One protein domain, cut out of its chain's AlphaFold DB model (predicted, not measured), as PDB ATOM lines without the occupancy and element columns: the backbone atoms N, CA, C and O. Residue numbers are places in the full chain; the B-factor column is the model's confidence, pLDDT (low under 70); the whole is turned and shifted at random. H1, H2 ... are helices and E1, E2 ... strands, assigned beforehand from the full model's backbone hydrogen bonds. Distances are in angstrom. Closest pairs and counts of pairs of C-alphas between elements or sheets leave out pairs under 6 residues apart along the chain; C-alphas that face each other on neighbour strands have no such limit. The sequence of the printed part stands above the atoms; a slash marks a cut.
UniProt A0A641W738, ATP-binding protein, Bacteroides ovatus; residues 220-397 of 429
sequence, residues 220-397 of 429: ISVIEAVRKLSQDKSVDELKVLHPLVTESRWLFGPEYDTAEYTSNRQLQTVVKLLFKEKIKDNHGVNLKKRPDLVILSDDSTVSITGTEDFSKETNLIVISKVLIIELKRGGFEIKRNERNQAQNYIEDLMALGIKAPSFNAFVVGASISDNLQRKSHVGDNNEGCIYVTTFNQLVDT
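This is residues 220 to 397 of the 429 residues of the protein "ATP-binding protein" of Bacteroides ovatus (UniProt A0A641W738). A twisted sheet of six strands has the longest helix, H4, packed along one face and H2 over the other, while H1 and H5 join H2 in a cluster of helices on that second side. The long hairpin of E2 and E3 reaches to one end of the longest axis. The printed part has 178 residues, with five named helices and six named strands in the order H1 H2 H3 E1 E2 E3 H4 E4 E5 E6 H5. The sheet runs E1, E2, E3, E4, E6, E5 and is mixed, as is the class, helices and strands. The whole is compact, with a radius of gyration of the C-alphas of 15.7 A and spans of 49 by 35 by 33 A.

E1 is residues 293 to 295, E2 301 to 310 with 30.5 A, E3 317 to 327 with 29.5 A, E4 358 to 365 with 22.9 A, E6 384 to 390 with 19.8 A, and E5 375 to 378. H4 is residues 336 to 351, 22.2 A. H1 is residues 220 to 229, H2 237 to 246, H3 265 to 274 and H5 391 to 397. H1 begins at C-alpha 220 (7.795, -22.959, 11.336), and H5 ends at C-alpha 397 (10.517, -29.449, 21.671).

E1, E2 and E3 form a meander, each strand the antiparallel neighbour of the one before, with N 294 and O 302 at 2.8 A and N 303 and O 325 at 2.8 A. E3 and E4 are parallel, with N 324 and O 360 at 2.8 A. E3, H4 and E4 are a strand-helix-strand unit, two parallel neighbours with a helix between, and its crossover is right-handed. E4 and E6 are parallel, with N 361 and O 385 at 2.8 A. The hairpin E5 and E6 is antiparallel, with N 386 and O 376 at 2.8 A. There are three layers, helices on both faces of the sheet, among them H4 and H2 on opposite faces. H4 is over E4 and E6, at a height over the sheet of 8.2 A; its closest C-alphas to E4 are Ala 342 and Ala 361, 6.4 A. H2 is over E2 and E3, at a height of 8.9 A. H3 is at the sheet's level and touches H4, closest at the C-alphas of Val 270 and Leu 349, 7.0 A, with residues 348 to 349 of H4 alone. H1 touches H5 at a shallow tilt of 27 degrees, opposite ways, closest at the C-alphas of Ile 223 and Val 395, 5.5 A. H1 and H2 form a helical hairpin, closest at the C-alphas of Val 222 and Leu 244, 6.8 A. Every O i to N i+4 pair is within hydrogen-bond range in H1, H3, H4 and H5, and 4 of 6 are in H2.

The two C-alphas farthest apart, those of Ser 234 and Glu 313, are 50.8 A apart. The printed part has no cut, and the links H2 to H3 and H3 to E1 are long. The mean pLDDT of the printed part is 81.4, and residues 239, 277 to 292, 295 and 297 to 299 are under 70.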
ATOM      1  N   ILE A 220       6.390 -22.869  11.776       75.50
ATOM      2  CA  ILE A 220       7.795 -22.959  11.336       75.50
ATOM      3  C   ILE A 220       8.459 -21.582  11.433       75.50
ATOM      4  O   ILE A 220       9.534 -21.454  12.015       75.50
ATOM      5  N   SER A 221       7.792 -20.543  10.932       78.06
ATOM      6  CA  SER A 221       8.292 -19.167  10.966       78.06
ATOM      7  C   SER A 221       8.544 -18.679  12.394       78.06
ATOM      8  O   SER A 221       9.577 -18.067  12.658       78.06
ATOM      9  N   VAL A 222       7.644 -18.990  13.334       80.81
ATOM     10  CA  VAL A 222       7.833 -18.686  14.762       80.81
ATOM     11  C   VAL A 222       9.050 -19.417  15.330       80.81
ATOM     12  O   VAL A 222       9.875 -18.780  15.986       80.81
ATOM     13  N   ILE A 223       9.179 -20.726  15.079       80.25
ATOM     14  CA  ILE A 223      10.324 -21.533  15.537       80.25
ATOM     15  C   ILE A 223      11.639 -20.911  15.055       80.25
ATOM     16  O   ILE A 223      12.536 -20.651  15.862       80.25
ATOM     17  N   GLU A 224      11.731 -20.612  13.761       75.69
ATOM     18  CA  GLU A 224      12.932 -20.050  13.146       75.69
ATOM     19  C   GLU A 224      13.248 -18.643  13.656       75.69
ATOM     20  O   GLU A 224      14.409 -18.321  13.931       75.69
ATOM     21  N   ALA A 225      12.227 -17.802  13.827       74.81
ATOM     22  CA  ALA A 225      12.398 -16.459  14.361       74.81
ATOM     23  C   ALA A 225      12.906 -16.493  15.812       74.81
ATOM     24  O   ALA A 225      13.900 -15.834  16.116       74.81
ATOM     25  N   VAL A 226      12.307 -17.303  16.696       79.44
ATOM     26  CA  VAL A 226      12.783 -17.447  18.085       79.44
ATOM     27  C   VAL A 226      14.218 -17.974  18.106       79.44
ATOM     28  O   VAL A 226      15.058 -17.431  18.825       79.44
ATOM     29  N   ARG A 227      14.536 -18.984  17.285       79.69
ATOM     30  CA  ARG A 227      15.882 -19.565  17.209       79.69
ATOM     31  C   ARG A 227      16.929 -18.508  16.848       79.69
ATOM     32  O   ARG A 227      17.925 -18.381  17.556       79.69
ATOM     33  N   LYS A 228      16.674 -17.706  15.809       75.62
ATOM     34  CA  LYS A 228      17.596 -16.653  15.341       75.62
ATOM     35  C   LYS A 228      17.725 -15.490  16.325       75.62
ATOM     36  O   LYS A 228      18.831 -15.008  16.547       75.62
ATOM     37  N   LEU A 229      16.619 -15.056  16.928       78.75
ATOM     38  CA  LEU A 229      16.587 -13.867  17.789       78.75
ATOM     39  C   LEU A 229      17.049 -14.146  19.227       78.75
ATOM     40  O   LEU A 229      17.570 -13.256  19.888       78.75
ATOM     41  N   SER A 230      16.901 -15.379  19.719       78.31
ATOM     42  CA  SER A 230      17.199 -15.734  21.118       78.31
ATOM     43  C   SER A 230      18.665 -15.576  21.539       78.31
ATOM     44  O   SER A 230      18.953 -15.446  22.731       78.31
ATOM     45  N   GLN A 231      19.600 -15.595  20.587       74.94
ATOM     46  CA  GLN A 231      21.036 -15.436  20.845       74.94
ATOM     47  C   GLN A 231      21.521 -13.996  20.647       74.94
ATOM     48  O   GLN A 231      22.622 -13.646  21.075       74.94
ATOM     49  N   ASP A 232      20.701 -13.149  20.026       77.69
ATOM     50  CA  ASP A 232      21.051 -11.769  19.733       77.69
ATOM     51  C   ASP A 232      20.694 -10.862  20.919       77.69
ATOM     52  O   ASP A 232      19.531 -10.627  21.246       77.69
ATOM     53  N   LYS A 233      21.730 -10.331  21.574       81.00
ATOM     54  CA  LYS A 233      21.600  -9.439  22.736       81.00
ATOM     55  C   LYS A 233      21.051  -8.052  22.382       81.00
ATOM     56  O   LYS A 233      20.722  -7.298  23.295       81.00
ATOM     57  N   SER A 234      21.008  -7.697  21.097       76.38
ATOM     58  CA  SER A 234      20.516  -6.404  20.604       76.38
ATOM     59  C   SER A 234      19.006  -6.382  20.344       76.38
ATOM     60  O   SER A 234      18.431  -5.308  20.171       76.38
ATOM     61  N   VAL A 235      18.355  -7.550  20.344       76.19
ATOM     62  CA  VAL A 235      16.915  -7.676  20.101       76.19
ATOM     63  C   VAL A 235      16.116  -7.085  21.260       76.19
ATOM     64  O   VAL A 235      16.336  -7.413  22.426       76.19
ATOM     65  N   ASP A 236      15.137  -6.244  20.920       72.25
ATOM     66  CA  ASP A 236      14.157  -5.710  21.867       72.25
ATOM     67  C   ASP A 236      13.218  -6.841  22.321       72.25
ATOM     68  O   ASP A 236      12.345  -7.301  21.577       72.25
ATOM     69  N   GLU A 237      13.424  -7.306  23.554       74.19
ATOM     70  CA  GLU A 237      12.625  -8.359  24.178       74.19
ATOM     71  C   GLU A 237      11.132  -8.023  24.134       74.19
ATOM     72  O   GLU A 237      10.318  -8.845  23.725       74.19
ATOM     73  N   LEU A 238      10.773  -6.792  24.492       71.31
ATOM     74  CA  LEU A 238       9.395  -6.368  24.689       71.31
ATOM     75  C   LEU A 238       8.618  -6.266  23.374       71.31
ATOM     76  O   LEU A 238       7.434  -6.603  23.322       71.31
ATOM     77  N   LYS A 239       9.264  -5.761  22.319       69.81
ATOM     78  CA  LYS A 239       8.609  -5.518  21.023       69.81
ATOM     79  C   LYS A 239       8.706  -6.692  20.062       69.81
ATOM     80  O   LYS A 239       7.898  -6.758  19.139       69.81
ATOM     81  N   VAL A 240       9.680  -7.582  20.251       73.25
ATOM     82  CA  VAL A 240       9.986  -8.640  19.280       73.25
ATOM     83  C   VAL A 240       9.859 -10.027  19.903       73.25
ATOM     84  O   VAL A 240       8.994 -10.797  19.493       73.25
ATOM     85  N   LEU A 241      10.684 -10.359  20.900       76.19
ATOM     86  CA  LEU A 241      10.793 -11.741  21.384       76.19
ATOM     87  C   LEU A 241       9.602 -12.159  22.260       76.19
ATOM     88  O   LEU A 241       9.063 -13.253  22.097       76.19
ATOM     89  N   HIS A 242       9.150 -11.282  23.154       78.94
ATOM     90  CA  HIS A 242       8.036 -11.544  24.058       78.94
ATOM     91  C   HIS A 242       6.703 -11.724  23.314       78.94
ATOM     92  O   HIS A 242       6.042 -12.736  23.565       78.94
ATOM     93  N   PRO A 243       6.276 -10.838  22.384       78.06
ATOM     94  CA  PRO A 243       5.062 -11.070  21.601       78.06
ATOM     95  C   PRO A 243       5.130 -12.392  20.835       78.06
ATOM     96  O   PRO A 243       4.210 -13.198  20.933       78.06
ATOM     97  N   LEU A 244       6.262 -12.668  20.184       80.12
ATOM     98  CA  LEU A 244       6.470 -13.881  19.397       80.12
ATOM     99  C   LEU A 244       6.292 -15.167  20.222       80.12
ATOM    100  O   LEU A 244       5.640 -16.108  19.764       80.12
ATOM    101  N   VAL A 245       6.839 -15.203  21.443       83.94
ATOM    102  CA  VAL A 245       6.765 -16.370  22.339       83.94
ATOM    103  C   VAL A 245       5.409 -16.468  23.047       83.94
ATOM    104  O   VAL A 245       4.834 -17.553  23.116       83.94
ATOM    105  N   THR A 246       4.858 -15.360  23.546       79.12
ATOM    106  CA  THR A 246       3.601 -15.369  24.326       79.12
ATOM    107  C   THR A 246       2.341 -15.512  23.480       79.12
ATOM    108  O   THR A 246       1.336 -16.027  23.969       79.12
ATOM    109  N   GLU A 247       2.381 -15.119  22.206       79.00
ATOM    110  CA  GLU A 247       1.309 -15.394  21.238       79.00
ATOM    111  C   GLU A 247       1.403 -16.822  20.675       79.00
ATOM    112  O   GLU A 247       0.437 -17.347  20.124       79.00
ATOM    113  N   SER A 248       2.539 -17.493  20.885       85.50
ATOM    114  CA  SER A 248       2.814 -18.858  20.432       85.50
ATOM    115  C   SER A 248       2.894 -19.838  21.603       85.50
ATOM    116  O   SER A 248       3.833 -20.622  21.716       85.50
ATOM    117  N   ARG A 249       1.898 -19.826  22.496       87.81
ATOM    118  CA  ARG A 249       1.917 -20.620  23.746       87.81
ATOM    119  C   ARG A 249       2.051 -22.129  23.532       87.81
ATOM    120  O   ARG A 249       2.575 -22.824  24.399       87.81
ATOM    121  N   TRP A 250       1.662 -22.627  22.358       87.75
ATOM    122  CA  TRP A 250       1.866 -24.014  21.926       87.75
ATOM    123  C   TRP A 250       3.337 -24.474  21.995       87.75
ATOM    124  O   TRP A 250       3.606 -25.673  22.120       87.75
ATOM    125  N   LEU A 251       4.293 -23.532  21.987       88.31
ATOM    126  CA  LEU A 251       5.711 -23.781  22.250       88.31
ATOM    127  C   LEU A 251       5.928 -24.492  23.601       88.31
ATOM    128  O   LEU A 251       6.738 -25.412  23.702       88.31
ATOM    129  N   PHE A 252       5.155 -24.136  24.631       89.50
ATOM    130  CA  PHE A 252       5.269 -24.705  25.979       89.50
ATOM    131  C   PHE A 252       4.550 -26.058  26.105       89.50
ATOM    132  O   PHE A 252       5.000 -26.944  26.830       89.50
ATOM    133  N   GLY A 253       3.516 -26.296  25.299       85.38
ATOM    134  CA  GLY A 253       2.660 -27.485  25.387       85.38
ATOM    135  C   GLY A 253       1.437 -27.369  24.475       85.38
ATOM    136  O   GLY A 253       0.892 -26.269  24.370       85.38
ATOM    137  N   PRO A 254       0.982 -28.453  23.813       79.00
ATOM    138  CA  PRO A 254      -0.264 -28.430  23.037       79.00
ATOM    139  C   PRO A 254      -1.483 -28.042  23.886       79.00
ATOM    140  O   PRO A 254      -2.423 -27.445  23.382       79.00
ATOM    141  N   GLU A 255      -1.460 -28.319  25.188       80.69
ATOM    142  CA  GLU A 255      -2.493 -27.918  26.138       80.69
ATOM    143  C   GLU A 255      -2.624 -26.398  26.312       80.69
ATOM    144  O   GLU A 255      -3.641 -25.950  26.835       80.69
ATOM    145  N   TYR A 256      -1.628 -25.609  25.891       85.94
ATOM    146  CA  TYR A 256      -1.662 -24.144  25.918       85.94
ATOM    147  C   TYR A 256      -2.080 -23.530  24.569       85.94
ATOM    148  O   TYR A 256      -2.202 -22.308  24.458       85.94
ATOM    149  N   ASP A 257      -2.315 -24.362  23.549       81.31
ATOM    150  CA  ASP A 257      -2.711 -23.983  22.185       81.31
ATOM    151  C   ASP A 257      -4.232 -23.760  22.082       81.31
ATOM    152  O   ASP A 257      -4.930 -24.353  21.264       81.31
ATOM    153  N   THR A 258      -4.770 -22.939  22.986       77.31
ATOM    154  CA  THR A 258      -6.190 -22.575  23.017       77.31
ATOM    155  C   THR A 258      -6.372 -21.085  23.278       77.31
ATOM    156  O   THR A 258      -5.605 -20.447  24.011       77.31
ATOM    157  N   ALA A 259      -7.424 -20.525  22.680       73.00
ATOM    158  CA  ALA A 259      -7.846 -19.147  22.897       73.00
ATOM    159  C   ALA A 259      -8.357 -18.902  24.329       73.00
ATOM    160  O   ALA A 259      -8.439 -17.750  24.739       73.00
ATOM    161  N   GLU A 260      -8.661 -19.957  25.092       78.31
ATOM    162  CA  GLU A 260      -9.152 -19.858  26.473       78.31
ATOM    163  C   GLU A 260      -8.108 -19.313  27.455       78.31
ATOM    164  O   GLU A 260      -8.482 -18.695  28.452       78.31
ATOM    165  N   TYR A 261      -6.806 -19.479  27.176       76.75
ATOM    166  CA  TYR A 261      -5.755 -18.851  27.982       76.75
ATOM    167  C   TYR A 261      -5.773 -17.339  27.771       76.75
ATOM    168  O   TYR A 261      -5.241 -16.812  26.787       76.75
ATOM    169  N   THR A 262      -6.373 -16.635  28.726       77.38
ATOM    170  CA  THR A 262      -6.527 -15.179  28.715       77.38
ATOM    171  C   THR A 262      -6.224 -14.597  30.096       77.38
ATOM    172  O   THR A 262      -6.226 -15.300  31.106       77.38
ATOM    173  N   SER A 263      -5.916 -13.301  30.166       71.75
ATOM    174  CA  SER A 263      -5.816 -12.594  31.449       71.75
ATOM    175  C   SER A 263      -7.202 -12.066  31.821       71.75
ATOM    176  O   SER A 263      -7.632 -11.025  31.316       71.75
ATOM    177  N   ASN A 264      -7.935 -12.815  32.652       74.31
ATOM    178  CA  ASN A 264      -9.280 -12.446  33.103       74.31
ATOM    179  C   ASN A 264      -9.251 -11.273  34.109       74.31
ATOM    180  O   ASN A 264      -8.206 -10.901  34.641       74.31
ATOM    181  N   ARG A 265     -10.409 -10.667  34.409       74.88
ATOM    182  CA  ARG A 265     -10.486  -9.463  35.267       74.88
ATOM    183  C   ARG A 265      -9.924  -9.687  36.681       74.88
ATOM    184  O   ARG A 265      -9.365  -8.754  37.263       74.88
ATOM    185  N   GLN A 266     -10.072 -10.894  37.228       74.12
ATOM    186  CA  GLN A 266      -9.555 -11.248  38.550       74.12
ATOM    187  C   GLN A 266      -8.023 -11.307  38.538       74.12
ATOM    188  O   GLN A 266      -7.393 -10.603  39.325       74.12
ATOM    189  N   LEU A 267      -7.429 -12.044  37.593       78.06
ATOM    190  CA  LEU A 267      -5.982 -12.101  37.374       78.06
ATOM    191  C   LEU A 267      -5.422 -10.705  37.112       78.06
ATOM    192  O   LEU A 267      -4.484 -10.305  37.783       78.06
ATOM    193  N   GLN A 268      -6.045  -9.901  36.248       76.12
ATOM    194  CA  GLN A 268      -5.608  -8.522  35.996       76.12
ATOM    195  C   GLN A 268      -5.561  -7.666  37.265       76.12
ATOM    196  O   GLN A 268      -4.673  -6.828  37.423       76.12
ATOM    197  N   THR A 269      -6.540  -7.832  38.154       77.31
ATOM    198  CA  THR A 269      -6.603  -7.072  39.406       77.31
ATOM    199  C   THR A 269      -5.488  -7.509  40.346       77.31
ATOM    200  O   THR A 269      -4.774  -6.662  40.878       77.31
ATOM    201  N   VAL A 270      -5.293  -8.820  40.492       76.81
ATOM    202  CA  VAL A 270      -4.244  -9.393  41.343       76.81
ATOM    203  C   VAL A 270      -2.849  -9.057  40.813       76.81
ATOM    204  O   VAL A 270      -2.002  -8.608  41.574       76.81
ATOM    205  N   VAL A 271      -2.627  -9.163  39.506       75.88
ATOM    206  CA  VAL A 271      -1.366  -8.811  38.840       75.88
ATOM    207  C   VAL A 271      -1.036  -7.326  39.037       75.88
ATOM    208  O   VAL A 271       0.094  -6.980  39.375       75.88
ATOM    209  N   LYS A 272      -2.019  -6.425  38.922       75.19
ATOM    210  CA  LYS A 272      -1.811  -4.995  39.215       75.19
ATOM    211  C   LYS A 272      -1.418  -4.733  40.667       75.19
ATOM    212  O   LYS A 272      -0.649  -3.810  40.912       75.19
ATOM    213  N   LEU A 273      -1.955  -5.501  41.614       76.38
ATOM    214  CA  LEU A 273      -1.585  -5.395  43.027       76.38
ATOM    215  C   LEU A 273      -0.171  -5.937  43.266       76.38
ATOM    216  O   LEU A 273       0.623  -5.266  43.916       76.38
ATOM    217  N   LEU A 274       0.147  -7.090  42.674       75.88
ATOM    218  CA  LEU A 274       1.437  -7.770  42.789       75.88
ATOM    219  C   LEU A 274       2.610  -6.907  42.303       75.88
ATOM    220  O   LEU A 274       3.666  -6.858  42.932       75.88
ATOM    221  N   PHE A 275       2.426  -6.199  41.189       72.44
ATOM    222  CA  PHE A 275       3.515  -5.481  40.523       72.44
ATOM    223  C   PHE A 275       3.469  -3.958  40.684       72.44
ATOM    224  O   PHE A 275       4.291  -3.262  40.092       72.44
ATOM    225  N   LYS A 276       2.566  -3.425  41.516       70.00
ATOM    226  CA  LYS A 276       2.274  -1.985  41.644       70.00
ATOM    227  C   LYS A 276       3.504  -1.078  41.818       70.00
ATOM    228  O   LYS A 276       3.508   0.025  41.289       70.00
ATOM    229  N   GLU A 277       4.531  -1.531  42.536       63.06
ATOM    230  CA  GLU A 277       5.758  -0.758  42.814       63.06
ATOM    231  C   GLU A 277       6.950  -1.136  41.917       63.06
ATOM    232  O   GLU A 277       8.003  -0.510  41.984       63.06
ATOM    233  N   LYS A 278       6.803  -2.175  41.081       61.34
ATOM    234  CA  LYS A 278       7.875  -2.746  40.243       61.34
ATOM    235  C   LYS A 278       7.683  -2.477  38.746       61.34
ATOM    236  O   LYS A 278       8.585  -2.796  37.965       61.34
ATOM    237  N   ILE A 279       6.533  -1.918  38.356       63.62
ATOM    238  CA  ILE A 279       6.199  -1.574  36.970       63.62
ATOM    239  C   ILE A 279       6.977  -0.333  36.546       63.62
ATOM    240  O   ILE A 279       6.950   0.704  37.204       63.62
ATOM    241  N   LYS A 280       7.647  -0.437  35.404       65.00
ATOM    242  CA  LYS A 280       8.338   0.685  34.776       65.00
ATOM    243  C   LYS A 280       7.350   1.397  33.837       65.00
ATOM    244  O   LYS A 280       6.821   0.806  32.900       65.00
ATOM    245  N   ASP A 281       7.054   2.666  34.116       55.81
ATOM    246  CA  ASP A 281       5.874   3.370  33.574       55.81
ATOM    247  C   ASP A 281       5.977   3.837  32.101       55.81
ATOM    248  O   ASP A 281       5.021   4.401  31.570       55.81
ATOM    249  N   ASN A 282       7.096   3.619  31.390       54.16
ATOM    250  CA  ASN A 282       7.331   4.290  30.100       54.16
ATOM    251  C   ASN A 282       7.987   3.407  29.017       54.16
ATOM    252  O   ASN A 282       9.136   3.624  28.634       54.16
ATOM    253  N   HIS A 283       7.252   2.413  28.501       61.56
ATOM    254  CA  HIS A 283       7.765   1.452  27.501       61.56
ATOM    255  C   HIS A 283       7.055   1.443  26.136       61.56
ATOM    256  O   HIS A 283       7.401   0.649  25.263       61.56
ATOM    257  N   GLY A 284       6.056   2.304  25.911       54.84
ATOM    258  CA  GLY A 284       5.357   2.393  24.617       54.84
ATOM    259  C   GLY A 284       4.430   1.212  24.276       54.84
ATOM    260  O   GLY A 284       3.836   1.202  23.199       54.84
ATOM    261  N   VAL A 285       4.257   0.242  25.181       59.16
ATOM    262  CA  VAL A 285       3.273  -0.846  25.053       59.16
ATOM    263  C   VAL A 285       1.940  -0.417  25.655       59.16
ATOM    264  O   VAL A 285       1.866   0.082  26.776       59.16
ATOM    265  N   ASN A 286       0.853  -0.638  24.915       64.81
ATOM    266  CA  ASN A 286      -0.487  -0.364  25.413       64.81
ATOM    267  C   ASN A 286      -0.943  -1.487  26.360       64.81
ATOM    268  O   ASN A 286      -1.576  -2.452  25.928       64.81
ATOM    269  N   LEU A 287      -0.673  -1.328  27.656       62.31
ATOM    270  CA  LEU A 287      -1.076  -2.268  28.713       62.31
ATOM    271  C   LEU A 287      -2.605  -2.469  28.810       62.31
ATOM    272  O   LEU A 287      -3.059  -3.451  29.385       62.31
ATOM    273  N   LYS A 288      -3.427  -1.589  28.207       61.56
ATOM    274  CA  LYS A 288      -4.877  -1.831  28.069       61.56
ATOM    275  C   LYS A 288      -5.200  -2.869  26.988       61.56
ATOM    276  O   LYS A 288      -6.235  -3.517  27.080       61.56
ATOM    277  N   LYS A 289      -4.347  -3.014  25.964       63.00
ATOM    278  CA  LYS A 289      -4.479  -4.021  24.891       63.00
ATOM    279  C   LYS A 289      -3.792  -5.352  25.227       63.00
ATOM    280  O   LYS A 289      -4.166  -6.364  24.649       63.00
ATOM    281  N   ARG A 290      -2.815  -5.353  26.143       66.38
ATOM    282  CA  ARG A 290      -2.095  -6.545  26.637       66.38
ATOM    283  C   ARG A 290      -2.072  -6.569  28.172       66.38
ATOM    284  O   ARG A 290      -1.031  -6.311  28.772       66.38
ATOM    285  N   PRO A 291      -3.224  -6.803  28.823       62.81
ATOM    286  CA  PRO A 291      -3.329  -6.786  30.283       62.81
ATOM    287  C   PRO A 291      -2.729  -8.043  30.943       62.81
ATOM    288  O   PRO A 291      -2.675  -8.132  32.166       62.81
ATOM    289  N   ASP A 292      -2.315  -9.019  30.132       68.25
ATOM    290  CA  ASP A 292      -1.541 -10.204  30.501       68.25
ATOM    291  C   ASP A 292      -0.062  -9.902  30.772       68.25
ATOM    292  O   ASP A 292       0.581 -10.689  31.457       68.25
ATOM    293  N   LEU A 293       0.473  -8.797  30.240       75.19
ATOM    294  CA  LEU A 293       1.900  -8.477  30.253       75.19
ATOM    295  C   LEU A 293       2.256  -7.466  31.349       75.19
ATOM    296  O   LEU A 293       1.664  -6.390  31.447       75.19
ATOM    297  N   VAL A 294       3.299  -7.786  32.106       74.75
ATOM    298  CA  VAL A 294       3.938  -6.917  33.091       74.75
ATOM    299  C   VAL A 294       5.400  -6.725  32.719       74.75
ATOM    300  O   VAL A 294       6.109  -7.685  32.425       74.75
ATOM    301  N   ILE A 295       5.849  -5.472  32.759       69.81
ATOM    302  CA  ILE A 295       7.241  -5.104  32.510       69.81
ATOM    303  C   ILE A 295       7.873  -4.724  33.839       69.81
ATOM    304  O   ILE A 295       7.375  -3.832  34.533       69.81
ATOM    305  N   LEU A 296       8.953  -5.411  34.188       73.50
ATOM    306  CA  LEU A 296       9.643  -5.218  35.451       73.50
ATOM    307  C   LEU A 296      10.787  -4.218  35.315       73.50
ATOM    308  O   LEU A 296      11.306  -3.939  34.235       73.50
ATOM    309  N   SER A 297      11.186  -3.660  36.453       67.12
ATOM    310  CA  SER A 297      12.244  -2.647  36.533       67.12
ATOM    311  C   SER A 297      13.628  -3.154  36.096       67.12
ATOM    312  O   SER A 297      14.497  -2.340  35.796       67.12
ATOM    313  N   ASP A 298      13.829  -4.474  36.040       65.75
ATOM    314  CA  ASP A 298      15.054  -5.147  35.586       65.75
ATOM    315  C   ASP A 298      15.052  -5.486  34.080       65.75
ATOM    316  O   ASP A 298      15.870  -6.284  33.626       65.75
ATOM    317  N   ASP A 299      14.142  -4.868  33.317       66.06
ATOM    318  CA  ASP A 299      13.933  -5.059  31.875       66.06
ATOM    319  C   ASP A 299      13.485  -6.476  31.469       66.06
ATOM    320  O   ASP A 299      13.503  -6.798  30.283       66.06
ATOM    321  N   SER A 300      13.032  -7.301  32.422       72.19
ATOM    322  CA  SER A 300      12.373  -8.578  32.126       72.19
ATOM    323  C   SER A 300      10.863  -8.439  31.936       72.19
ATOM    324  O   SER A 300      10.224  -7.501  32.434       72.19
ATOM    325  N   THR A 301      10.283  -9.390  31.203       80.88
ATOM    326  CA  THR A 301       8.847  -9.420  30.918       80.88
ATOM    327  C   THR A 301       8.177 -10.648  31.518       80.88
ATOM    328  O   THR A 301       8.682 -11.768  31.436       80.88
ATOM    329  N   VAL A 302       7.014 -10.436  32.131       82.38
ATOM    330  CA  VAL A 302       6.203 -11.501  32.725       82.38
ATOM    331  C   VAL A 302       4.817 -11.478  32.101       82.38
ATOM    332  O   VAL A 302       4.127 -10.460  32.146       82.38
ATOM    333  N   SER A 303       4.393 -12.607  31.539       84.31
ATOM    334  CA  SER A 303       3.029 -12.822  31.060       84.31
ATOM    335  C   SER A 303       2.290 -13.779  31.986       84.31
ATOM    336  O   SER A 303       2.795 -14.861  32.281       84.31
ATOM    337  N   ILE A 304       1.100 -13.391  32.447       84.44
ATOM    338  CA  ILE A 304       0.250 -14.213  33.320       84.44
ATOM    339  C   ILE A 304      -1.115 -14.381  32.661       84.44
ATOM    340  O   ILE A 304      -1.836 -13.414  32.408       84.44
ATOM    341  N   THR A 305      -1.477 -15.632  32.395       83.62
ATOM    342  CA  THR A 305      -2.750 -16.019  31.773       83.62
ATOM    343  C   THR A 305      -3.349 -17.212  32.497       83.62
ATOM    344  O   THR A 305      -2.649 -17.930  33.207       83.62
ATOM    345  N   GLY A 306      -4.642 -17.451  32.321       84.12
ATOM    346  CA  GLY A 306      -5.262 -18.661  32.830       84.12
ATOM    347  C   GLY A 306      -6.494 -19.073  32.049       84.12
ATOM    348  O   GLY A 306      -6.981 -18.323  31.204       84.12
ATOM    349  N   THR A 307      -6.965 -20.278  32.339       84.62
ATOM    350  CA  THR A 307      -8.240 -20.807  31.852       84.62
ATOM    351  C   THR A 307      -9.259 -20.827  32.978       84.62
ATOM    352  O   THR A 307      -8.909 -20.947  34.157       84.62
ATOM    353  N   GLU A 308     -10.528 -20.732  32.613       84.06
ATOM    354  CA  GLU A 308     -11.656 -20.851  33.529       84.06
ATOM    355  C   GLU A 308     -12.390 -22.167  33.261       84.06
ATOM    356  O   GLU A 308     -12.466 -22.616  32.121       84.06
ATOM    357  N   ASP A 309     -12.905 -22.792  34.313       81.19
ATOM    358  CA  ASP A 309     -13.722 -24.003  34.230       81.19
ATOM    359  C   ASP A 309     -14.805 -23.967  35.317       81.19
ATOM    360  O   ASP A 309     -14.753 -23.155  36.245       81.19
ATOM    361  N   PHE A 310     -15.797 -24.842  35.222       79.75
ATOM    362  CA  PHE A 310     -16.828 -24.972  36.242       79.75
ATOM    363  C   PHE A 310     -16.335 -25.861  37.385       79.75
ATOM    364  O   PHE A 310     -15.926 -27.008  37.192       79.75
ATOM    365  N   SER A 311     -16.404 -25.346  38.612       78.44
ATOM    366  CA  SER A 311     -16.133 -26.139  39.810       78.44
ATOM    367  C   SER A 311     -17.104 -27.316  39.898       78.44
ATOM    368  O   SER A 311     -18.318 -27.124  39.862       78.44
ATOM    369  N   LYS A 312     -16.587 -28.532  40.099       76.75
ATOM    370  CA  LYS A 312     -17.414 -29.745  40.247       76.75
ATOM    371  C   LYS A 312     -18.314 -29.721  41.486       76.75
ATOM    372  O   LYS A 312     -19.303 -30.444  41.522       76.75
ATOM    373  N   GLU A 313     -17.971 -28.917  42.490       78.94
ATOM    374  CA  GLU A 313     -18.701 -28.841  43.762       78.94
ATOM    375  C   GLU A 313     -19.765 -27.745  43.760       78.94
ATOM    376  O   GLU A 313     -20.867 -27.944  44.262       78.94
ATOM    377  N   THR A 314     -19.443 -26.576  43.202       80.00
ATOM    378  CA  THR A 314     -20.308 -25.388  43.278       80.00
ATOM    379  C   THR A 314     -20.952 -25.022  41.946       80.00
ATOM    380  O   THR A 314     -21.843 -24.176  41.918       80.00
ATOM    381  N   ASN A 315     -20.506 -25.630  40.841       78.75
ATOM    382  CA  ASN A 315     -20.873 -25.290  39.464       78.75
ATOM    383  C   ASN A 315     -20.660 -23.803  39.112       78.75
ATOM    384  O   ASN A 315     -21.260 -23.277  38.175       78.75
ATOM    385  N   LEU A 316     -19.818 -23.113  39.886       81.38
ATOM    386  CA  LEU A 316     -19.402 -21.737  39.642       81.38
ATOM    387  C   LEU A 316     -18.126 -21.725  38.805       81.38
ATOM    388  O   LEU A 316     -17.300 -22.632  38.907       81.38
ATOM    389  N   ILE A 317     -17.963 -20.666  38.015       77.88
ATOM    390  CA  ILE A 317     -16.750 -20.429  37.234       77.88
ATOM    391  C   ILE A 317     -15.584 -20.191  38.199       77.88
ATOM    392  O   ILE A 317     -15.649 -19.316  39.066       77.88
ATOM    393  N   VAL A 318     -14.524 -20.978  38.044       80.00
ATOM    394  CA  VAL A 318     -13.275 -20.880  38.804       80.00
ATOM    395  C   VAL A 318     -12.083 -20.915  37.855       80.00
ATOM    396  O   VAL A 318     -12.159 -21.450  36.752       80.00
ATOM    397  N   ILE A 319     -10.955 -20.357  38.289       81.94
ATOM    398  CA  ILE A 319      -9.704 -20.452  37.535       81.94
ATOM    399  C   ILE A 319      -9.193 -21.895  37.636       81.94
ATOM    400  O   ILE A 319      -9.006 -22.423  38.729       81.94
ATOM    401  N   SER A 320      -8.971 -22.532  36.490       83.94
ATOM    402  CA  SER A 320      -8.577 -23.940  36.396       83.94
ATOM    403  C   SER A 320      -7.065 -24.097  36.252       83.94
ATOM    404  O   SER A 320      -6.434 -24.862  36.978       83.94
ATOM    405  N   LYS A 321      -6.432 -23.344  35.353       86.81
ATOM    406  CA  LYS A 321      -4.977 -23.396  35.165       86.81
ATOM    407  C   LYS A 321      -4.429 -21.996  35.012       86.81
ATOM    408  O   LYS A 321      -5.026 -21.188  34.311       86.81
ATOM    409  N   VAL A 322      -3.279 -21.730  35.621       88.75
ATOM    410  CA  VAL A 322      -2.540 -20.474  35.461       88.75
ATOM    411  C   VAL A 322      -1.205 -20.768  34.786       88.75
ATOM    412  O   VAL A 322      -0.458 -21.643  35.221       88.75
ATOM    413  N   LEU A 323      -0.912 -20.040  33.713       90.12
ATOM    414  CA  LEU A 323       0.350 -20.064  32.986       90.12
ATOM    415  C   LEU A 323       1.075 -18.734  33.207       90.12
ATOM    416  O   LEU A 323       0.546 -17.669  32.883       90.12
ATOM    417  N   ILE A 324       2.290 -18.824  33.735       91.94
ATOM    418  CA  ILE A 324       3.204 -17.708  33.963       91.94
ATOM    419  C   ILE A 324       4.400 -17.914  33.032       91.94
ATOM    420  O   ILE A 324       5.026 -18.972  33.041       91.94
ATOM    421  N   ILE A 325       4.723 -16.921  32.214       91.25
ATOM    422  CA  ILE A 325       5.895 -16.939  31.338       91.25
ATOM    423  C   ILE A 325       6.757 -15.749  31.726       91.25
ATOM    424  O   ILE A 325       6.379 -14.609  31.476       91.25
ATOM    425  N   GLU A 326       7.903 -16.020  32.333       90.62
ATOM    426  CA  GLU A 326       8.944 -15.032  32.577       90.62
ATOM    427  C   GLU A 326       9.999 -15.163  31.482       90.62
ATOM    428  O   GLU A 326      10.718 -16.165  31.391       90.62
ATOM    429  N   LEU A 327      10.066 -14.154  30.622       88.81
ATOM    430  CA  LEU A 327      11.031 -14.089  29.541       88.81
ATOM    431  C   LEU A 327      12.208 -13.201  29.958       88.81
ATOM    432  O   LEU A 327      12.035 -12.181  30.623       88.81
ATOM    433  N   LYS A 328      13.417 -13.606  29.569       89.94
ATOM    434  CA  LYS A 328      14.623 -12.780  29.657       89.94
ATOM    435  C   LYS A 328      15.131 -12.454  28.256       89.94
ATOM    436  O   LYS A 328      14.907 -13.209  27.307       89.94
ATOM    437  N   ARG A 329      15.873 -11.352  28.143       84.44
ATOM    438  CA  ARG A 329      16.458 -10.881  26.882       84.44
ATOM    439  C   ARG A 329      17.336 -11.928  26.195       84.44
ATOM    440  O   ARG A 329      17.884 -12.836  26.829       84.44
ATOM    441  N   GLY A 330      17.541 -11.739  24.892       82.50
ATOM    442  CA  GLY A 330      18.449 -12.567  24.102       82.50
ATOM    443  C   GLY A 330      19.845 -12.661  24.730       82.50
ATOM    444  O   GLY A 330      20.366 -11.696  25.297       82.50
ATOM    445  N   GLY A 331      20.442 -13.851  24.686       83.88
ATOM    446  CA  GLY A 331      21.764 -14.124  25.261       83.88
ATOM    447  C   GLY A 331      21.859 -14.063  26.797       83.88
ATOM    448  O   GLY A 331      22.979 -14.033  27.315       83.88
ATOM    449  N   PHE A 332      20.740 -14.009  27.531       90.00
ATOM    450  CA  PHE A 332      20.724 -13.993  29.000       90.00
ATOM    451  C   PHE A 332      20.905 -15.397  29.608       90.00
ATOM    452  O   PHE A 332      20.250 -16.353  29.186       90.00
ATOM    453  N   GLU A 333      21.761 -15.508  30.629       92.88
ATOM    454  CA  GLU A 333      21.990 -16.739  31.400       92.88
ATOM    455  C   GLU A 333      21.127 -16.759  32.668       92.88
ATOM    456  O   GLU A 333      21.248 -15.882  33.522       92.88
ATOM    457  N   ILE A 334      20.300 -17.794  32.821       93.75
ATOM    458  CA  ILE A 334      19.382 -17.947  33.953       93.75
ATOM    459  C   ILE A 334      20.114 -18.496  35.185       93.75
ATOM    460  O   ILE A 334      20.826 -19.511  35.121       93.75
ATOM    461  N   LYS A 335      19.887 -17.857  36.337       93.62
ATOM    462  CA  LYS A 335      20.458 -18.222  37.636       93.62
ATOM    463  C   LYS A 335      19.349 -18.458  38.665       93.62
ATOM    464  O   LYS A 335      18.159 -18.538  38.362       93.62
ATOM    465  N   ARG A 336      19.757 -18.665  39.923       90.88
ATOM    466  CA  ARG A 336      18.835 -18.954  41.034       90.88
ATOM    467  C   ARG A 336      17.860 -17.811  41.299       90.88
ATOM    468  O   ARG A 336      16.735 -18.088  41.693       90.88
ATOM    469  N   ASN A 337      18.282 -16.567  41.083       89.69
ATOM    470  CA  ASN A 337      17.464 -15.394  41.368       89.69
ATOM    471  C   ASN A 337      16.208 -15.373  40.496       89.69
ATOM    472  O   ASN A 337      15.122 -15.206  41.030       89.69
ATOM    473  N   GLU A 338      16.343 -15.634  39.199       90.50
ATOM    474  CA  GLU A 338      15.235 -15.641  38.240       90.50
ATOM    475  C   GLU A 338      14.263 -16.795  38.527       90.50
ATOM    476  O   GLU A 338      13.052 -16.618  38.546       90.50
ATOM    477  N   ARG A 339      14.773 -17.984  38.876       91.81
ATOM    478  CA  ARG A 339      13.903 -19.082  39.333       91.81
ATOM    479  C   ARG A 339      13.136 -18.709  40.609       91.81
ATOM    480  O   ARG A 339      11.959 -19.031  40.736       91.81
ATOM    481  N   ASN A 340      13.806 -18.066  41.565       89.94
ATOM    482  CA  ASN A 340      13.175 -17.642  42.813       89.94
ATOM    483  C   ASN A 340      12.163 -16.502  42.573       89.94
ATOM    484  O   ASN A 340      11.164 -16.437  43.276       89.94
ATOM    485  N   GLN A 341      12.375 -15.642  41.569       86.69
ATOM    486  CA  GLN A 341      11.386 -14.644  41.141       86.69
ATOM    487  C   GLN A 341      10.091 -15.331  40.684       86.69
ATOM    488  O   GLN A 341       9.029 -15.018  41.219       86.69
ATOM    489  N   ALA A 342      10.187 -16.335  39.807       88.62
ATOM    490  CA  ALA A 342       9.035 -17.129  39.383       88.62
ATOM    491  C   ALA A 342       8.326 -17.849  40.542       88.62
ATOM    492  O   ALA A 342       7.099 -17.938  40.555       88.62
ATOM    493  N   GLN A 343       9.086 -18.336  41.529       91.06
ATOM    494  CA  GLN A 343       8.523 -18.917  42.748       91.06
ATOM    495  C   GLN A 343       7.704 -17.894  43.533       91.06
ATOM    496  O   GLN A 343       6.543 -18.160  43.838       91.06
ATOM    497  N   ASN A 344       8.275 -16.714  43.782       88.88
ATOM    498  CA  ASN A 344       7.589 -15.644  44.499       88.88
ATOM    499  C   ASN A 344       6.296 -15.234  43.780       88.88
ATOM    500  O   ASN A 344       5.288 -15.017  44.436       88.88
ATOM    501  N   TYR A 345       6.272 -15.204  42.440       87.25
ATOM    502  CA  TYR A 345       5.036 -14.904  41.705       87.25
ATOM    503  C   TYR A 345       3.922 -15.910  41.992       87.25
ATOM    504  O   TYR A 345       2.772 -15.510  42.146       87.25
ATOM    505  N   ILE A 346       4.239 -17.204  42.072       88.06
ATOM    506  CA  ILE A 346       3.247 -18.231  42.409       88.06
ATOM    507  C   ILE A 346       2.756 -18.038  43.849       88.06
ATOM    508  O   ILE A 346       1.547 -18.010  44.076       88.06
ATOM    509  N   GLU A 347       3.675 -17.874  44.803       87.88
ATOM    510  CA  GLU A 347       3.349 -17.688  46.224       87.88
ATOM    511  C   GLU A 347       2.487 -16.439  46.448       87.88
ATOM    512  O   GLU A 347       1.462 -16.501  47.130       87.88
ATOM    513  N   ASP A 348       2.834 -15.326  45.804       86.25
ATOM    514  CA  ASP A 348       2.094 -14.076  45.916       86.25
ATOM    515  C   ASP A 348       0.701 -14.172  45.265       86.25
ATOM    516  O   ASP A 348      -0.279 -13.662  45.815       86.25
ATOM    517  N   LEU A 349       0.565 -14.854  44.116       85.38
ATOM    518  CA  LEU A 349      -0.743 -15.102  43.489       85.38
ATOM    519  C   LEU A 349      -1.655 -15.928  44.406       85.38
ATOM    520  O   LEU A 349      -2.842 -15.611  44.539       85.38
ATOM    521  N   MET A 350      -1.104 -16.957  45.056       86.44
ATOM    522  CA  MET A 350      -1.824 -17.774  46.036       86.44
ATOM    523  C   MET A 350      -2.230 -16.940  47.260       86.44
ATOM    524  O   MET A 350      -3.393 -16.974  47.670       86.44
ATOM    525  N   ALA A 351      -1.311 -16.135  47.803       86.00
ATOM    526  CA  ALA A 351      -1.563 -15.271  48.958       86.00
ATOM    527  C   ALA A 351      -2.636 -14.202  48.681       86.00
ATOM    528  O   ALA A 351      -3.442 -13.883  49.555       86.00
ATOM    529  N   LEU A 352      -2.695 -13.689  47.449       83.88
ATOM    530  CA  LEU A 352      -3.710 -12.736  46.990       83.88
ATOM    531  C   LEU A 352      -5.053 -13.398  46.620       83.88
ATOM    532  O   LEU A 352      -5.973 -12.719  46.156       83.88
ATOM    533  N   GLY A 353      -5.198 -14.706  46.856       80.56
ATOM    534  CA  GLY A 353      -6.474 -15.419  46.788       80.56
ATOM    535  C   GLY A 353      -6.808 -16.038  45.431       80.56
ATOM    536  O   GLY A 353      -7.955 -16.450  45.232       80.56
ATOM    537  N   ILE A 354      -5.852 -16.137  44.499       82.50
ATOM    538  CA  ILE A 354      -6.039 -16.955  43.295       82.50
ATOM    539  C   ILE A 354      -5.957 -18.423  43.703       82.50
ATOM    540  O   ILE A 354      -4.907 -18.915  44.107       82.50
ATOM    541  N   LYS A 355      -7.081 -19.130  43.588       82.38
ATOM    542  CA  LYS A 355      -7.163 -20.574  43.806       82.38
ATOM    543  C   LYS A 355      -7.275 -21.259  42.454       82.38
ATOM    544  O   LYS A 355      -8.300 -21.122  41.793       82.38
ATOM    545  N   ALA A 356      -6.224 -21.966  42.060       83.62
ATOM    546  CA  ALA A 356      -6.209 -22.796  40.866       83.62
ATOM    547  C   ALA A 356      -5.542 -24.138  41.198       83.62
ATOM    548  O   ALA A 356      -4.537 -24.144  41.910       83.62
ATOM    549  N   PRO A 357      -6.046 -25.268  40.679       82.94
ATOM    550  CA  PRO A 357      -5.432 -26.576  40.902       82.94
ATOM    551  C   PRO A 357      -4.050 -26.719  40.245       82.94
ATOM    552  O   PRO A 357      -3.342 -27.683  40.529       82.94
ATOM    553  N   SER A 358      -3.658 -25.807  39.346       88.44
ATOM    554  CA  SER A 358      -2.325 -25.818  38.743       88.44
ATOM    555  C   SER A 358      -1.838 -24.423  38.347       88.44
ATOM    556  O   SER A 358      -2.493 -23.718  37.575       88.44
ATOM    557  N   PHE A 359      -0.637 -24.075  38.807       91.81
ATOM    558  CA  PHE A 359       0.169 -22.945  38.356       91.81
ATOM    559  C   PHE A 359       1.424 -23.481  37.667       91.81
ATOM    560  O   PHE A 359       2.198 -24.220  38.271       91.81
ATOM    561  N   ASN A 360       1.654 -23.106  36.412       93.56
ATOM    562  CA  ASN A 360       2.858 -23.472  35.671       93.56
ATOM    563  C   ASN A 360       3.629 -22.209  35.311       93.56
ATOM    564  O   ASN A 360       3.139 -21.395  34.533       93.56
ATOM    565  N   ALA A 361       4.831 -22.058  35.862       94.00
ATOM    566  CA  ALA A 361       5.735 -20.965  35.542       94.00
ATOM    567  C   ALA A 361       6.890 -21.452  34.669       94.00
ATOM    568  O   ALA A 361       7.576 -22.410  35.019       94.00
ATOM    569  N   PHE A 362       7.133 -20.774  33.553       95.12
ATOM    570  CA  PHE A 362       8.286 -21.003  32.692       95.12
ATOM    571  C   PHE A 362       9.221 -19.802  32.758       95.12
ATOM    572  O   PHE A 362       8.823 -18.699  32.399       95.12
ATOM    573  N   VAL A 363      10.463 -20.035  33.177       93.94
ATOM    574  CA  VAL A 363      11.547 -19.049  33.102       93.94
ATOM    575  C   VAL A 363      12.380 -19.373  31.872       93.94
ATOM    576  O   VAL A 363      12.958 -20.463  31.784       93.94
ATOM    577  N   VAL A 364      12.409 -18.448  30.913       93.88
ATOM    578  CA  VAL A 364      12.998 -18.661  29.585       93.88
ATOM    579  C   VAL A 364      14.147 -17.690  29.335       93.88
ATOM    580  O   VAL A 364      13.992 -16.477  29.446       93.88
ATOM    581  N   GLY A 365      15.300 -18.234  28.953       92.00
ATOM    582  CA  GLY A 365      16.518 -17.485  28.634       92.00
ATOM    583  C   GLY A 365      17.374 -18.199  27.585       92.00
ATOM    584  O   GLY A 365      16.973 -19.220  27.024       92.00
ATOM    585  N   ALA A 366      18.562 -17.678  27.289       91.12
ATOM    586  CA  ALA A 366      19.442 -18.257  26.270       91.12
ATOM    587  C   ALA A 366      20.242 -19.458  26.791       91.12
ATOM    588  O   ALA A 366      20.418 -20.442  26.072       91.12
ATOM    589  N   SER A 367      20.693 -19.396  28.045       92.44
ATOM    590  CA  SER A 367      21.439 -20.464  28.715       92.44
ATOM    591  C   SER A 367      21.024 -20.600  30.180       92.44
ATOM    592  O   SER A 367      20.330 -19.746  30.731       92.44
ATOM    593  N   ILE A 368      21.419 -21.705  30.811       94.38
ATOM    594  CA  ILE A 368      21.099 -22.025  32.206       94.38
ATOM    595  C   ILE A 368      22.412 -22.313  32.922       94.38
ATOM    596  O   ILE A 368      23.203 -23.108  32.422       94.38
ATOM    597  N   SER A 369      22.615 -21.709  34.092       93.50
ATOM    598  CA  SER A 369      23.779 -22.006  34.937       93.50
ATOM    599  C   SER A 369      23.804 -23.473  35.405       93.50
ATOM    600  O   SER A 369      22.778 -24.026  35.803       93.50
ATOM    601  N   ASP A 370      24.987 -24.095  35.415       84.12
ATOM    602  CA  ASP A 370      25.159 -25.548  35.625       84.12
ATOM    603  C   ASP A 370      24.600 -26.076  36.959       84.12
ATOM    604  O   ASP A 370      24.164 -27.221  37.057       84.12
ATOM    605  N   ASN A 371      24.558 -25.226  37.988       84.06
ATOM    606  CA  ASN A 371      24.116 -25.579  39.342       84.06
ATOM    607  C   ASN A 371      22.649 -25.211  39.629       84.06
ATOM    608  O   ASN A 371      22.256 -25.083  40.800       84.06
ATOM    609  N   LEU A 372      21.847 -24.975  38.585       88.94
ATOM    610  CA  LEU A 372      20.437 -24.619  38.707       88.94
ATOM    611  C   LEU A 372      19.526 -25.820  38.440       88.94
ATOM    612  O   LEU A 372      19.520 -26.418  37.364       88.94
ATOM    613  N   GLN A 373      18.686 -26.136  39.424       87.69
ATOM    614  CA  GLN A 373      17.629 -27.124  39.264       87.69
ATOM    615  C   GLN A 373      16.574 -26.609  38.276       87.69
ATOM    616  O   GLN A 373      15.996 -25.542  38.480       87.69
ATOM    617  N   ARG A 374      16.306 -27.396  37.228       89.62
ATOM    618  CA  ARG A 374      15.424 -27.007  36.114       89.62
ATOM    619  C   ARG A 374      13.931 -27.153  36.396       89.62
ATOM    620  O   ARG A 374      13.130 -26.591  35.660       89.62
ATOM    621  N   LYS A 375      13.558 -27.915  37.425       92.25
ATOM    622  CA  LYS A 375      12.166 -28.108  37.841       92.25
ATOM    623  C   LYS A 375      12.041 -27.992  39.352       92.25
ATOM    624  O   LYS A 375      12.766 -28.688  40.059       92.25
ATOM    625  N   SER A 376      11.108 -27.182  39.832       91.38
ATOM    626  CA  SER A 376      10.772 -27.075  41.257       91.38
ATOM    627  C   SER A 376       9.263 -26.977  41.466       91.38
ATOM    628  O   SER A 376       8.523 -26.668  40.532       91.38
ATOM    629  N   HIS A 377       8.823 -27.273  42.686       92.31
ATOM    630  CA  HIS A 377       7.422 -27.231  43.091       92.31
ATOM    631  C   HIS A 377       7.198 -26.158  44.158       92.31
ATOM    632  O   HIS A 377       8.124 -25.834  44.902       92.31
ATOM    633  N   VAL A 378       5.986 -25.609  44.195       89.25
ATOM    634  CA  VAL A 378       5.554 -24.552  45.121       89.25
ATOM    635  C   VAL A 378       4.177 -24.914  45.680       89.25
ATOM    636  O   VAL A 378       3.322 -25.401  44.937       89.25
ATOM    637  N   GLY A 379       3.966 -24.651  46.969       83.81
ATOM    638  CA  GLY A 379       2.724 -24.951  47.685       83.81
ATOM    639  C   GLY A 379       2.683 -26.358  48.288       83.81
ATOM    640  O   GLY A 379       3.368 -27.273  47.829       83.81
ATOM    641  N   ASP A 380       1.852 -26.526  49.316       79.69
ATOM    642  CA  ASP A 380       1.784 -27.749  50.130       79.69
ATOM    643  C   ASP A 380       1.291 -28.970  49.336       79.69
ATOM    644  O   ASP A 380       1.688 -30.102  49.610       79.69
ATOM    645  N   ASN A 381       0.470 -28.740  48.304       80.94
ATOM    646  CA  ASN A 381      -0.073 -29.784  47.432       80.94
ATOM    647  C   ASN A 381       0.633 -29.861  46.066       80.94
ATOM    648  O   ASN A 381       0.109 -30.480  45.139       80.94
ATOM    649  N   ASN A 382       1.810 -29.237  45.914       81.88
ATOM    650  CA  ASN A 382       2.516 -29.092  44.633       81.88
ATOM    651  C   ASN A 382       1.663 -28.431  43.530       81.88
ATOM    652  O   ASN A 382       1.824 -28.739  42.345       81.88
ATOM    653  N   GLU A 383       0.766 -27.518  43.911       86.81
ATOM    654  CA  GLU A 383      -0.099 -26.771  42.988       86.81
ATOM    655  C   GLU A 383       0.723 -25.915  42.013       86.81
ATOM    656  O   GLU A 383       0.315 -25.710  40.870       86.81
ATOM    657  N   GLY A 384       1.899 -25.441  42.436       90.81
ATOM    658  CA  GLY A 384       2.851 -24.720  41.603       90.81
ATOM    659  C   GLY A 384       3.960 -25.604  41.041       90.81
ATOM    660  O   GLY A 384       4.600 -26.368  41.762       90.81
ATOM    661  N   CYS A 385       4.236 -25.455  39.749       93.75
ATOM    662  CA  CYS A 385       5.360 -26.059  39.043       93.75
ATOM    663  C   CYS A 385       6.158 -24.972  38.319       93.75
ATOM    664  O   CYS A 385       5.603 -24.211  37.532       93.75
ATOM    665  N   ILE A 386       7.471 -24.932  38.540       94.69
ATOM    666  CA  ILE A 386       8.389 -24.011  37.863       94.69
ATOM    667  C   ILE A 386       9.295 -24.815  36.943       94.69
ATOM    668  O   ILE A 386       9.892 -25.806  37.370       94.69
ATOM    669  N   TYR A 387       9.432 -24.356  35.707       94.88
ATOM    670  CA  TYR A 387      10.290 -24.919  34.678       94.88
ATOM    671  C   TYR A 387      11.289 -23.863  34.214       94.88
ATOM    672  O   TYR A 387      10.911 -22.815  33.700       94.88
ATOM    673  N   VAL A 388      12.579 -24.149  34.362       95.12
ATOM    674  CA  VAL A 388      13.654 -23.328  33.804       95.12
ATOM    675  C   VAL A 388      14.108 -23.961  32.498       95.12
ATOM    676  O   VAL A 388      14.614 -25.088  32.486       95.12
ATOM    677  N   THR A 389      13.913 -23.246  31.395       94.12
ATOM    678  CA  THR A 389      14.184 -23.745  30.046       94.12
ATOM    679  C   THR A 389      14.939 -22.716  29.215       94.12
ATOM    680  O   THR A 389      14.956 -21.524  29.518       94.12
ATOM    681  N   THR A 390      15.587 -23.186  28.153       94.19
ATOM    682  CA  THR A 390      16.208 -22.297  27.165       94.19
ATOM    683  C   THR A 390      15.287 -22.079  25.974       94.19
ATOM    684  O   THR A 390      14.460 -22.941  25.662       94.19
ATOM    685  N   PHE A 391      15.479 -20.974  25.251       91.31
ATOM    686  CA  PHE A 391      14.823 -20.757  23.958       91.31
ATOM    687  C   PHE A 391      15.041 -21.937  23.005       91.31
ATOM    688  O   PHE A 391      14.077 -22.420  22.422       91.31
ATOM    689  N   ASN A 392      16.272 -22.460  22.917       91.00
ATOM    690  CA  ASN A 392      16.605 -23.617  22.081       91.00
ATOM    691  C   ASN A 392      15.806 -24.863  22.479       91.00
ATOM    692  O   ASN A 392      15.173 -25.480  21.634       91.00
ATOM    693  N   GLN A 393      15.760 -25.199  23.770       91.69
ATOM    694  CA  GLN A 393      14.985 -26.354  24.235       91.69
ATOM    695  C   GLN A 393      13.488 -26.207  23.955       91.69
ATOM    696  O   GLN A 393      12.826 -27.194  23.629       91.69
ATOM    697  N   LEU A 394      12.957 -24.987  24.069       90.56
ATOM    698  CA  LEU A 394      11.565 -24.685  23.763       90.56
ATOM    699  C   LEU A 394      11.265 -24.919  22.273       90.56
ATOM    700  O   LEU A 394      10.334 -25.658  21.950       90.56
ATOM    701  N   VAL A 395      12.082 -24.357  21.375       88.38
ATOM    702  CA  VAL A 395      11.885 -24.527  19.928       88.38
ATOM    703  C   VAL A 395      12.159 -25.955  19.462       88.38
ATOM    704  O   VAL A 395      11.371 -26.476  18.685       88.38
ATOM    705  N   ASP A 396      13.172 -26.643  19.994       88.94
ATOM    706  CA  ASP A 396      13.470 -28.041  19.644       88.94
ATOM    707  C   ASP A 396      12.317 -28.973  20.055       88.94
ATOM    708  O   ASP A 396      11.967 -29.922  19.348       88.94
ATOM    709  N   THR A 397      11.690 -28.700  21.203       87.94
ATOM    710  CA  THR A 397      10.517 -29.449  21.671       87.94
ATOM    711  C   THR A 397       9.304 -29.177  20.782       87.94
ATOM    712  O   THR A 397       8.592 -30.110  20.402       87.94
TER     713      THR A 397